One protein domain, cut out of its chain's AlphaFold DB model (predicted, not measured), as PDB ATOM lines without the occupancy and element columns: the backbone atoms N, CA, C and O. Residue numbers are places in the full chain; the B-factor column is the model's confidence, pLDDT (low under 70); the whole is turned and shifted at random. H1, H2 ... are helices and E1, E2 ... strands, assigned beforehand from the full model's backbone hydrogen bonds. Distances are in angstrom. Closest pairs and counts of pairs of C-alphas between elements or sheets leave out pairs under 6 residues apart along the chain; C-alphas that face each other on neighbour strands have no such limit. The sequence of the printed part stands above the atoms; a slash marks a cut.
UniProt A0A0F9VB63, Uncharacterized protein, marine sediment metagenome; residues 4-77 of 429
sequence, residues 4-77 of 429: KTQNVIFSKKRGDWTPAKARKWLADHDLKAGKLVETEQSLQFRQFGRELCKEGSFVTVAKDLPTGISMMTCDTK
ATOM      1  N   LYS A   4      -5.986 -37.398   5.206       96.81
ATOM      2  CA  LYS A   4      -5.127 -37.519   4.015       96.81
ATOM      3  C   LYS A   4      -5.146 -36.247   3.178       96.81
ATOM      4  O   LYS A   4      -6.158 -35.552   3.099       96.81
ATOM      5  N   THR A   5      -4.039 -35.979   2.493       97.56
ATOM      6  CA  THR A   5      -3.912 -34.880   1.528       97.56
ATOM      7  C   THR A   5      -4.709 -35.177   0.266       97.56
ATOM      8  O   THR A   5      -4.369 -36.090  -0.475       97.56
ATOM      9  N   GLN A   6      -5.745 -34.387  -0.009       97.25
ATOM     10  CA  GLN A   6      -6.597 -34.515  -1.190       97.25
ATOM     11  C   GLN A   6      -6.076 -33.695  -2.379       97.25
ATOM     12  O   GLN A   6      -6.142 -34.159  -3.522       97.25
ATOM     13  N   ASN A   7      -5.555 -32.491  -2.133       97.75
ATOM     14  CA  ASN A   7      -5.043 -31.594  -3.173       97.75
ATOM     15  C   ASN A   7      -3.816 -30.829  -2.671       97.75
ATOM     16  O   ASN A   7      -3.778 -30.429  -1.510       97.75
ATOM     17  N   VAL A   8      -2.849 -30.588  -3.552       98.19
ATOM     18  CA  VAL A   8      -1.686 -29.733  -3.277       98.19
ATOM     19  C   VAL A   8      -1.727 -28.560  -4.237       98.19
ATOM     20  O   VAL A   8      -1.890 -28.754  -5.442       98.19
ATOM     21  N   ILE A   9      -1.621 -27.349  -3.706       98.19
ATOM     22  CA  ILE A   9      -1.784 -26.100  -4.441       98.19
ATOM     23  C   ILE A   9      -0.484 -25.310  -4.336       98.19
ATOM     24  O   ILE A   9      -0.029 -24.989  -3.243       98.19
ATOM     25  N   PHE A  10       0.081 -24.957  -5.485       98.06
ATOM     26  CA  PHE A  10       1.249 -24.093  -5.601       98.06
ATOM     27  C   PHE A  10       0.802 -22.743  -6.164       98.06
ATOM     28  O   PHE A  10       0.315 -22.657  -7.289       98.06
ATOM     29  N   SER A  11       0.927 -21.680  -5.380       97.56
ATOM     30  CA  SER A  11       0.596 -20.311  -5.761       97.56
ATOM     31  C   SER A  11       1.707 -19.716  -6.617       97.56
ATOM     32  O   SER A  11       2.800 -19.462  -6.115       97.56
ATOM     33  N   LYS A  12       1.390 -19.393  -7.875       96.44
ATOM     34  CA  LYS A  12       2.323 -18.743  -8.811       96.44
ATOM     35  C   LYS A  12       2.739 -17.338  -8.367       96.44
ATOM     36  O   LYS A  12       3.774 -16.849  -8.788       96.44
ATOM     37  N   LYS A  13       1.923 -16.682  -7.533       94.25
ATOM     38  CA  LYS A  13       2.186 -15.324  -7.027       94.25
ATOM     39  C   LYS A  13       3.108 -15.295  -5.807       94.25
ATOM     40  O   LYS A  13       3.669 -14.249  -5.515       94.25
ATOM     41  N   ARG A  14       3.180 -16.388  -5.039       89.69
ATOM     42  CA  ARG A  14       3.859 -16.414  -3.728       89.69
ATOM     43  C   ARG A  14       5.149 -17.229  -3.712       89.69
ATOM     44  O   ARG A  14       5.967 -17.024  -2.828       89.69
ATOM     45  N   GLY A  15       5.340 -18.123  -4.669       76.38
ATOM     46  CA  GLY A  15       6.622 -18.757  -4.938       76.38
ATOM     47  C   GLY A  15       6.703 -18.976  -6.435       76.38
ATOM     48  O   GLY A  15       5.676 -19.281  -7.040       76.38
ATOM     49  N   ASP A  16       7.876 -18.779  -7.034       91.81
ATOM     50  CA  ASP A  16       8.122 -18.902  -8.479       91.81
ATOM     51  C   ASP A  16       7.997 -20.366  -8.958       91.81
ATOM     52  O   ASP A  16       8.955 -21.000  -9.427       91.81
ATOM     53  N   TRP A  17       6.808 -20.932  -8.756       97.12
ATOM     54  CA  TRP A  17       6.422 -22.313  -8.958       97.12
ATOM     55  C   TRP A  17       6.041 -22.508 -10.417       97.12
ATOM     56  O   TRP A  17       4.996 -22.057 -10.886       97.12
ATOM     57  N   THR A  18       6.894 -23.232 -11.130       97.00
ATOM     58  CA  THR A  18       6.592 -23.771 -12.455       97.00
ATOM     59  C   THR A  18       6.045 -25.196 -12.320       97.00
ATOM     60  O   THR A  18       6.316 -25.859 -11.310       97.00
ATOM     61  N   PRO A  19       5.331 -25.732 -13.331       97.69
ATOM     62  CA  PRO A  19       4.890 -27.127 -13.322       97.69
ATOM     63  C   PRO A  19       6.027 -28.123 -13.053       97.69
ATOM     64  O   PRO A  19       5.828 -29.087 -12.320       97.69
ATOM     65  N   ALA A  20       7.231 -27.871 -13.578       97.50
ATOM     66  CA  ALA A  20       8.402 -28.717 -13.347       97.50
ATOM     67  C   ALA A  20       8.866 -28.699 -11.878       97.50
ATOM     68  O   ALA A  20       9.048 -29.762 -11.283       97.50
ATOM     69  N   LYS A  21       8.993 -27.510 -11.265       97.75
ATOM     70  CA  LYS A  21       9.369 -27.378  -9.844       97.75
ATOM     71  C   LYS A  21       8.332 -28.022  -8.923       97.75
ATOM     72  O   LYS A  21       8.704 -28.723  -7.988       97.75
ATOM     73  N   ALA A  22       7.045 -27.825  -9.213       98.06
ATOM     74  CA  ALA A  22       5.958 -28.402  -8.430       98.06
ATOM     75  C   ALA A  22       5.937 -29.939  -8.510       98.06
ATOM     76  O   ALA A  22       5.826 -30.605  -7.484       98.06
ATOM     77  N   ARG A  23       6.111 -30.521  -9.707       97.94
ATOM     78  CA  ARG A  23       6.192 -31.984  -9.887       97.94
ATOM     79  C   ARG A  23       7.382 -32.594  -9.149       97.94
ATOM     80  O   ARG A  23       7.216 -33.640  -8.533       97.94
ATOM     81  N   LYS A  24       8.546 -31.935  -9.189       97.69
ATOM     82  CA  LYS A  24       9.730 -32.370  -8.436       97.69
ATOM     83  C   LYS A  24       9.458 -32.367  -6.931       97.69
ATOM     84  O   LYS A  24       9.652 -33.385  -6.287       97.69
ATOM     85  N   TRP A  25       8.915 -31.267  -6.402       97.75
ATOM     86  CA  TRP A  25       8.573 -31.173  -4.981       97.75
ATOM     87  C   TRP A  25       7.585 -32.267  -4.546       97.75
ATOM     88  O   TRP A  25       7.768 -32.858  -3.491       97.75
ATOM     89  N   LEU A  26       6.570 -32.576  -5.365       97.81
ATOM     90  CA  LEU A  26       5.629 -33.669  -5.081       97.81
ATOM     91  C   LEU A  26       6.321 -35.036  -5.026       97.81
ATOM     92  O   LEU A  26       6.015 -35.818  -4.133       97.81
ATOM     93  N   ALA A  27       7.251 -35.310  -5.946       96.25
ATOM     94  CA  ALA A  27       8.011 -36.558  -5.960       96.25
ATOM     95  C   ALA A  27       8.890 -36.707  -4.707       96.25
ATOM     96  O   ALA A  27       8.900 -37.772  -4.098       96.25
ATOM     97  N   ASP A  28       9.538 -35.622  -4.274       97.38
ATOM     98  CA  ASP A  28      10.381 -35.602  -3.071       97.38
ATOM     99  C   ASP A  28       9.578 -35.832  -1.765       97.38
ATOM    100  O   ASP A  28      10.168 -36.117  -0.726       97.38
ATOM    101  N   HIS A  29       8.239 -35.721  -1.803       96.75
ATOM    102  CA  HIS A  29       7.337 -35.873  -0.646       96.75
ATOM    103  C   HIS A  29       6.332 -37.030  -0.796       96.75
ATOM    104  O   HIS A  29       5.326 -37.055  -0.087       96.75
ATOM    105  N   ASP A  30       6.576 -37.965  -1.721       95.25
ATOM    106  CA  ASP A  30       5.713 -39.130  -1.980       95.25
ATOM    107  C   ASP A  30       4.243 -38.762  -2.298       95.25
ATOM    108  O   ASP A  30       3.271 -39.362  -1.832       95.25
ATOM    109  N   LEU A  31       4.063 -37.704  -3.097       96.81
ATOM    110  CA  LEU A  31       2.762 -37.215  -3.554       96.81
ATOM    111  C   LEU A  31       2.611 -37.397  -5.068       96.81
ATOM    112  O   LEU A  31       3.538 -37.235  -5.862       96.81
ATOM    113  N   LYS A  32       1.386 -37.686  -5.511       95.00
ATOM    114  CA  LYS A  32       1.068 -37.893  -6.925       95.00
ATOM    115  C   LYS A  32       1.198 -36.594  -7.710       95.00
ATOM    116  O   LYS A  32       0.545 -35.595  -7.405       95.00
ATOM    117  N   ALA A  33       1.942 -36.664  -8.809       95.44
ATOM    118  CA  ALA A  33       2.132 -35.570  -9.758       95.44
ATOM    119  C   ALA A  33       1.220 -35.655 -11.003       95.44
ATOM    120  O   ALA A  33       1.342 -34.831 -11.902       95.44
ATOM    121  N   GLY A  34       0.318 -36.640 -11.099       88.88
ATOM    122  CA  GLY A  34      -0.414 -36.959 -12.336       88.88
ATOM    123  C   GLY A  34      -1.287 -35.820 -12.887       88.88
ATOM    124  O   GLY A  34      -0.918 -35.148 -13.852       88.88
ATOM    125  N   LYS A  35      -2.471 -35.614 -12.296       92.00
ATOM    126  CA  LYS A  35      -3.481 -34.680 -12.817       92.00
ATOM    127  C   LYS A  35      -3.214 -33.249 -12.339       92.00
ATOM    128  O   LYS A  35      -3.520 -32.920 -11.193       92.00
ATOM    129  N   LEU A  36      -2.682 -32.421 -13.239       96.62
ATOM    130  CA  LEU A  36      -2.466 -30.985 -13.044       96.62
ATOM    131  C   LEU A  36      -3.695 -30.191 -13.506       96.62
ATOM    132  O   LEU A  36      -4.171 -30.377 -14.625       96.62
ATOM    133  N   VAL A  37      -4.177 -29.287 -12.658       97.19
ATOM    134  CA  VAL A  37      -5.092 -28.205 -13.036       97.19
ATOM    135  C   VAL A  37      -4.338 -26.893 -12.886       97.19
ATOM    136  O   VAL A  37      -3.973 -26.496 -11.778       97.19
ATOM    137  N   GLU A  38      -4.075 -26.241 -14.009       97.56
ATOM    138  CA  GLU A  38      -3.368 -24.970 -14.054       97.56
ATOM    139  C   GLU A  38      -4.362 -23.816 -14.192       97.56
ATOM    140  O   GLU A  38      -5.292 -23.856 -14.989       97.56
ATOM    141  N   THR A  39      -4.159 -22.789 -13.375       96.69
ATOM    142  CA  THR A  39      -4.898 -21.525 -13.415       96.69
ATOM    143  C   THR A  39      -3.897 -20.380 -13.540       96.69
ATOM    144  O   THR A  39      -2.688 -20.569 -13.350       96.69
ATOM    145  N   GLU A  40      -4.380 -19.168 -13.798       96.56
ATOM    146  CA  GLU A  40      -3.527 -17.973 -13.804       96.56
ATOM    147  C   GLU A  40      -2.800 -17.769 -12.466       96.56
ATOM    148  O   GLU A  40      -1.673 -17.284 -12.430       96.56
ATOM    149  N   GLN A  41      -3.412 -18.181 -11.351       97.19
ATOM    150  CA  GLN A  41      -2.902 -17.894 -10.007       97.19
ATOM    151  C   GLN A  41      -2.233 -19.089  -9.316       97.19
ATOM    152  O   GLN A  41      -1.510 -18.902  -8.333       97.19
ATOM    153  N   SER A  42      -2.471 -20.316  -9.785       97.62
ATOM    154  CA  SER A  42      -2.044 -21.526  -9.078       97.62
ATOM    155  C   SER A  42      -1.887 -22.760  -9.969       97.62
ATOM    156  O   SER A  42      -2.505 -22.857 -11.031       97.62
ATOM    157  N   LEU A  43      -1.094 -23.716  -9.492       98.00
ATOM    158  CA  LEU A  43      -0.976 -25.081 -10.001       98.00
ATOM    159  C   LEU A  43      -1.571 -26.028  -8.957       98.00
ATOM    160  O   LEU A  43      -1.154 -25.987  -7.801       98.00
ATOM    161  N   GLN A  44      -2.530 -26.870  -9.334       98.06
ATOM    162  CA  GLN A  44      -3.192 -27.792  -8.406       98.06
ATOM    163  C   GLN A  44      -2.981 -29.246  -8.821       98.06
ATOM    164  O   GLN A  44      -3.225 -29.605  -9.973       98.06
ATOM    165  N   PHE A  45      -2.578 -30.087  -7.871       97.75
ATOM    166  CA  PHE A  45      -2.312 -31.508  -8.078       97.75
ATOM    167  C   PHE A  45      -3.192 -32.363  -7.174       97.75
ATOM    168  O   PHE A  45      -2.982 -32.470  -5.959       97.75
ATOM    169  N   ARG A  46      -4.180 -33.011  -7.795       97.00
ATOM    170  CA  ARG A  46      -5.155 -33.844  -7.090       97.00
ATOM    171  C   ARG A  46      -4.555 -35.208  -6.743       97.00
ATOM    172  O   ARG A  46      -4.152 -35.948  -7.636       97.00
ATOM    173  N   GLN A  47      -4.597 -35.566  -5.463       97.12
ATOM    174  CA  GLN A  47      -4.120 -36.855  -4.948       97.12
ATOM    175  C   GLN A  47      -5.184 -37.956  -5.081       97.12
ATOM    176  O   GLN A  47      -4.881 -39.097  -5.438       97.12
ATOM    177  N   PHE A  48      -6.450 -37.604  -4.835       95.06
ATOM    178  CA  PHE A  48      -7.621 -38.465  -5.017       95.06
ATOM    179  C   PHE A  48      -8.916 -37.636  -5.158       95.06
ATOM    180  O   PHE A  48      -8.911 -36.408  -5.003       95.06
ATOM    181  N   GLY A  49     -10.025 -38.282  -5.531       93.38
ATOM    182  CA  GLY A  49     -11.310 -37.620  -5.771       93.38
ATOM    183  C   GLY A  49     -12.013 -37.132  -4.497       93.38
ATOM    184  O   GLY A  49     -11.863 -37.713  -3.423       93.38
ATOM    185  N   ARG A  50     -12.777 -36.034  -4.600       95.31
ATOM    186  CA  ARG A  50     -13.456 -35.402  -3.446       95.31
ATOM    187  C   ARG A  50     -14.541 -36.303  -2.852       95.31
ATOM    188  O   ARG A  50     -14.852 -36.178  -1.675       95.31
ATOM    189  N   GLU A  51     -15.084 -37.221  -3.644       93.38
ATOM    190  CA  GLU A  51     -16.093 -38.205  -3.257       93.38
ATOM    191  C   GLU A  51     -15.630 -39.152  -2.139       93.38
ATOM    192  O   GLU A  51     -16.469 -39.663  -1.392       93.38
ATOM    193  N   LEU A  52     -14.311 -39.321  -1.981       93.38
ATOM    194  CA  LEU A  52     -13.694 -40.122  -0.923       93.38
ATOM    195  C   LEU A  52     -13.526 -39.356   0.398       93.38
ATOM    196  O   LEU A  52     -13.223 -39.976   1.414       93.38
ATOM    197  N   CYS A  53     -13.726 -38.036   0.418       95.12
ATOM    198  CA  CYS A  53     -13.677 -37.226   1.636       95.12
ATOM    199  C   CYS A  53     -15.036 -37.202   2.345       95.12
ATOM    200  O   CYS A  53     -16.087 -37.162   1.700       95.12
ATOM    201  N   LYS A  54     -15.031 -37.168   3.680       94.12
ATOM    202  CA  LYS A  54     -16.228 -36.900   4.484       94.12
ATOM    203  C   LYS A  54     -16.664 -35.447   4.281       94.12
ATOM    204  O   LYS A  54     -15.835 -34.534   4.288       94.12
ATOM    205  N   GLU A  55     -17.959 -35.225   4.100       94.94
ATOM    206  CA  GLU A  55     -18.505 -33.874   3.964       94.94
ATOM    207  C   GLU A  55     -18.195 -33.034   5.216       94.94
ATOM    208  O   GLU A  55     -18.219 -33.546   6.334       94.94
ATOM    209  N   GLY A  56     -17.809 -31.769   5.018       95.94
ATOM    210  CA  GLY A  56     -17.388 -30.868   6.098       95.94
ATOM    211  C   GLY A  56     -15.990 -31.117   6.686       95.94
ATOM    212  O   GLY A  56     -15.581 -30.368   7.562       95.94
ATOM    213  N   SER A  57     -15.231 -32.118   6.214       96.31
ATOM    214  CA  SER A  57     -13.902 -32.455   6.775       96.31
ATOM    215  C   SER A  57     -12.708 -31.769   6.099       96.31
ATOM    216  O   SER A  57     -11.563 -32.068   6.421       96.31
ATOM    217  N   PHE A  58     -12.945 -30.885   5.128       97.25
ATOM    218  CA  PHE A  58     -11.861 -30.249   4.383       97.25
ATOM    219  C   PHE A  58     -11.155 -29.191   5.230       97.25
ATOM    220  O   PHE A  58     -11.774 -28.222   5.664       97.25
ATOM    221  N   VAL A  59      -9.842 -29.337   5.386       97.25
ATOM    222  CA  VAL A  59      -8.985 -28.378   6.088       97.25
ATOM    223  C   VAL A  59      -7.826 -27.987   5.180       97.25
ATOM    224  O   VAL A  59      -7.149 -28.846   4.612       97.25
ATOM    225  N   THR A  60      -7.591 -26.682   5.031       97.62
ATOM    226  CA  THR A  60      -6.419 -26.173   4.308       97.62
ATOM    227  C   THR A  60      -5.272 -25.965   5.287       97.62
ATOM    228  O   THR A  60      -5.382 -25.173   6.218       97.62
ATOM    229  N   VAL A  61      -4.166 -26.655   5.048       96.88
ATOM    230  CA  VAL A  61      -2.918 -26.534   5.796       96.88
ATOM    231  C   VAL A  61      -1.941 -25.733   4.941       96.88
ATOM    232  O   VAL A  61      -1.628 -26.115   3.816       96.88
ATOM    233  N   ALA A  62      -1.501 -24.589   5.451       95.94
ATOM    234  CA  ALA A  62      -0.441 -23.771   4.847       95.94
ATOM    235  C   ALA A  62       0.664 -23.419   5.853       95.94
ATOM    236  O   ALA A  62       1.726 -22.938   5.471       95.94
ATOM    237  N   LYS A  63       0.400 -23.647   7.146       90.31
ATOM    238  CA  LYS A  63       1.389 -23.497   8.204       90.31
ATOM    239  C   LYS A  63       2.413 -24.621   8.038       90.31
ATOM    240  O   LYS A  63       2.022 -25.748   7.749       90.31
ATOM    241  N   ASP A  64       3.691 -24.279   8.155       93.44
ATOM    242  CA  ASP A  64       4.827 -25.209   8.059       93.44
ATOM    243  C   ASP A  64       5.122 -25.755   6.648       93.44
ATOM    244  O   ASP A  64       5.940 -26.657   6.483       93.44
ATOM    245  N   LEU A  65       4.512 -25.170   5.610       95.06
ATOM    246  CA  LEU A  65       4.846 -25.454   4.214       95.06
ATOM    247  C   LEU A  65       5.687 -24.322   3.599       95.06
ATOM    248  O   LEU A  65       5.543 -23.162   3.997       95.06
ATOM    249  N   PRO A  66       6.543 -24.626   2.603       96.38
ATOM    250  CA  PRO A  66       7.269 -23.608   1.850       96.38
ATOM    251  C   PRO A  66       6.349 -22.524   1.277       96.38
ATOM    252  O   PRO A  66       5.195 -22.783   0.923       96.38
ATOM    253  N   THR A  67       6.878 -21.308   1.126       96.50
ATOM    254  CA  THR A  67       6.108 -20.161   0.637       96.50
ATOM    255  C   THR A  67       5.406 -20.471  -0.686       96.50
ATOM    256  O   THR A  67       5.998 -20.914  -1.673       96.50
ATOM    257  N   GLY A  68       4.097 -20.222  -0.700       95.88
ATOM    258  CA  GLY A  68       3.252 -20.467  -1.860       95.88
ATOM    259  C   GLY A  68       2.732 -21.896  -1.981       95.88
ATOM    260  O   GLY A  68       1.969 -22.131  -2.907       95.88
ATOM    261  N   ILE A  69       3.052 -22.819  -1.072       97.69
ATOM    262  CA  ILE A  69       2.419 -24.142  -1.029       97.69
ATOM    263  C   ILE A  69       1.280 -24.137  -0.005       97.69
ATOM    264  O   ILE A  69       1.427 -23.663   1.119       97.69
ATOM    265  N   SER A  70       0.135 -24.690  -0.388       97.81
ATOM    266  CA  SER A  70      -0.913 -25.089   0.547       97.81
ATOM    267  C   SER A  70      -1.441 -26.476   0.203       97.81
ATOM    268  O   SER A  70      -1.446 -26.904  -0.951       97.81
ATOM    269  N   MET A  71      -1.876 -27.208   1.220       97.88
ATOM    270  CA  MET A  71      -2.399 -28.561   1.091       97.88
ATOM    271  C   MET A  71      -3.830 -28.596   1.603       97.88
ATOM    272  O   MET A  71      -4.127 -28.134   2.699       97.88
ATOM    273  N   MET A  72      -4.733 -29.152   0.808       97.75
ATOM    274  CA  MET A  72      -6.092 -29.442   1.234       97.75
ATOM    275  C   MET A  72      -6.132 -30.880   1.732       97.75
ATOM    276  O   MET A  72      -5.913 -31.813   0.960       97.75
ATOM    277  N   THR A  73      -6.403 -31.052   3.017       97.12
ATOM    278  CA  THR A  73      -6.551 -32.351   3.672       97.12
ATOM    279  C   THR A  73      -8.022 -32.623   3.965       97.12
ATOM    280  O   THR A  73      -8.828 -31.693   4.037       97.12
ATOM    281  N   CYS A  74      -8.392 -33.893   4.074       97.25
ATOM    282  CA  CYS A  74      -9.726 -34.294   4.495       97.25
ATOM    283  C   CYS A  74      -9.670 -35.614   5.263       97.25
ATOM    284  O   CYS A  74      -8.750 -36.419   5.075       97.25
ATOM    285  N   ASP A  75     -10.689 -35.867   6.076       96.00
ATOM    286  CA  ASP A  75     -10.915 -37.203   6.612       96.00
ATOM    287  C   ASP A  75     -11.529 -38.067   5.516       96.00
ATOM    288  O   ASP A  75     -12.567 -37.733   4.935       96.00
ATOM    289  N   THR A  76     -10.897 -39.198   5.212       94.50
ATOM    290  CA  THR A  76     -11.439 -40.111   4.205       94.50
ATOM    291  C   THR A  76     -12.628 -40.875   4.772       94.50
ATOM    292  O   THR A  76     -12.555 -41.388   5.893       94.50
ATOM    293  N   LYS A  77     -13.697 -41.022   3.982       91.94
ATOM    294  CA  LYS A  77     -14.733 -42.023   4.246       91.94
ATOM    295  C   LYS A  77     -14.015 -43.364   4.392       91.94
ATOM    296  O   LYS A  77     -13.249 -43.739   3.503       91.94
TER     297      LYS A  77
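What this domain is: This is residues 4 to 77 of the 429 residues of an uncharacterized protein of marine sediment metagenome (UniProt A0A0F9VB63). One twisted antiparallel sheet of five strands has a single helix, H1, over one face, on the side of E3 and E1, while the opposite face bears no named helix. A long loop, residues 47 to 58, swings past one end of the sheet from E3 to the far edge strand E4. The printed part has 74 residues with, along the chain, E1, H1, E2, E3, E4 and E5; the sheet's order is E2, E3, E1, E5, E4. The class is mixed, helices and strands, with 36 residues, under half, in named elements. The whole is compact, with a radius of gyration of the C-alphas of 11.9 A and spans of 34 by 24 by 24 A.

Where its parts are: E1, residues 4 to 11, begins at C-alpha 4 (-5.127, -37.519, 4.015) and is 20.6 A long. H1, residues 19 to 28, measures 14.4 A. E2 is residues 36 to 38, E3 residues 42 to 46 and E4 residues 59 to 61. E5, residues 69 to 75, is 20.2 A long and ends at C-alpha 75 (-10.915, -37.203, 6.612).

How they stand to each other: E1 and E5 are antiparallel, with N 6 and O 72 2.8 A apart. On the other side of E1, N 10 and O 43 of E3 are 2.8 A apart. Hairpin E2 and E3 has N 37 and O 44 at 2.9 A; hairpin E4 and E5 has N 61 and O 71 at 2.8 A. These four pairs are within hydrogen-bond range. H1 is on the sheet at a height of 9.6 A, over E1 and only just over E3, where 3 of its C-alphas fall. It runs along the strands, only just, at 28 degrees to E1 on the local plane. Its closest C-alphas to E3 are those of Pro 19 and Leu 43, 7.0 A. Every O i to N i+4 pair in H1 is within hydrogen-bond range. E1, H1 and E2 form a split strand-helix-strand unit, two strands running the same way with E3 between them, and a right-handed crossover. E2 is apart from E4 and E5.

The domain as a whole: The C-alphas of Asp 16 and Lys 77, the two farthest apart, are 34.9 A apart. The printed part has no cut. The link from E3 to E4 is long, 12 residues. Mean pLDDT of the printed part is 95.9, and no printed residue is under 70.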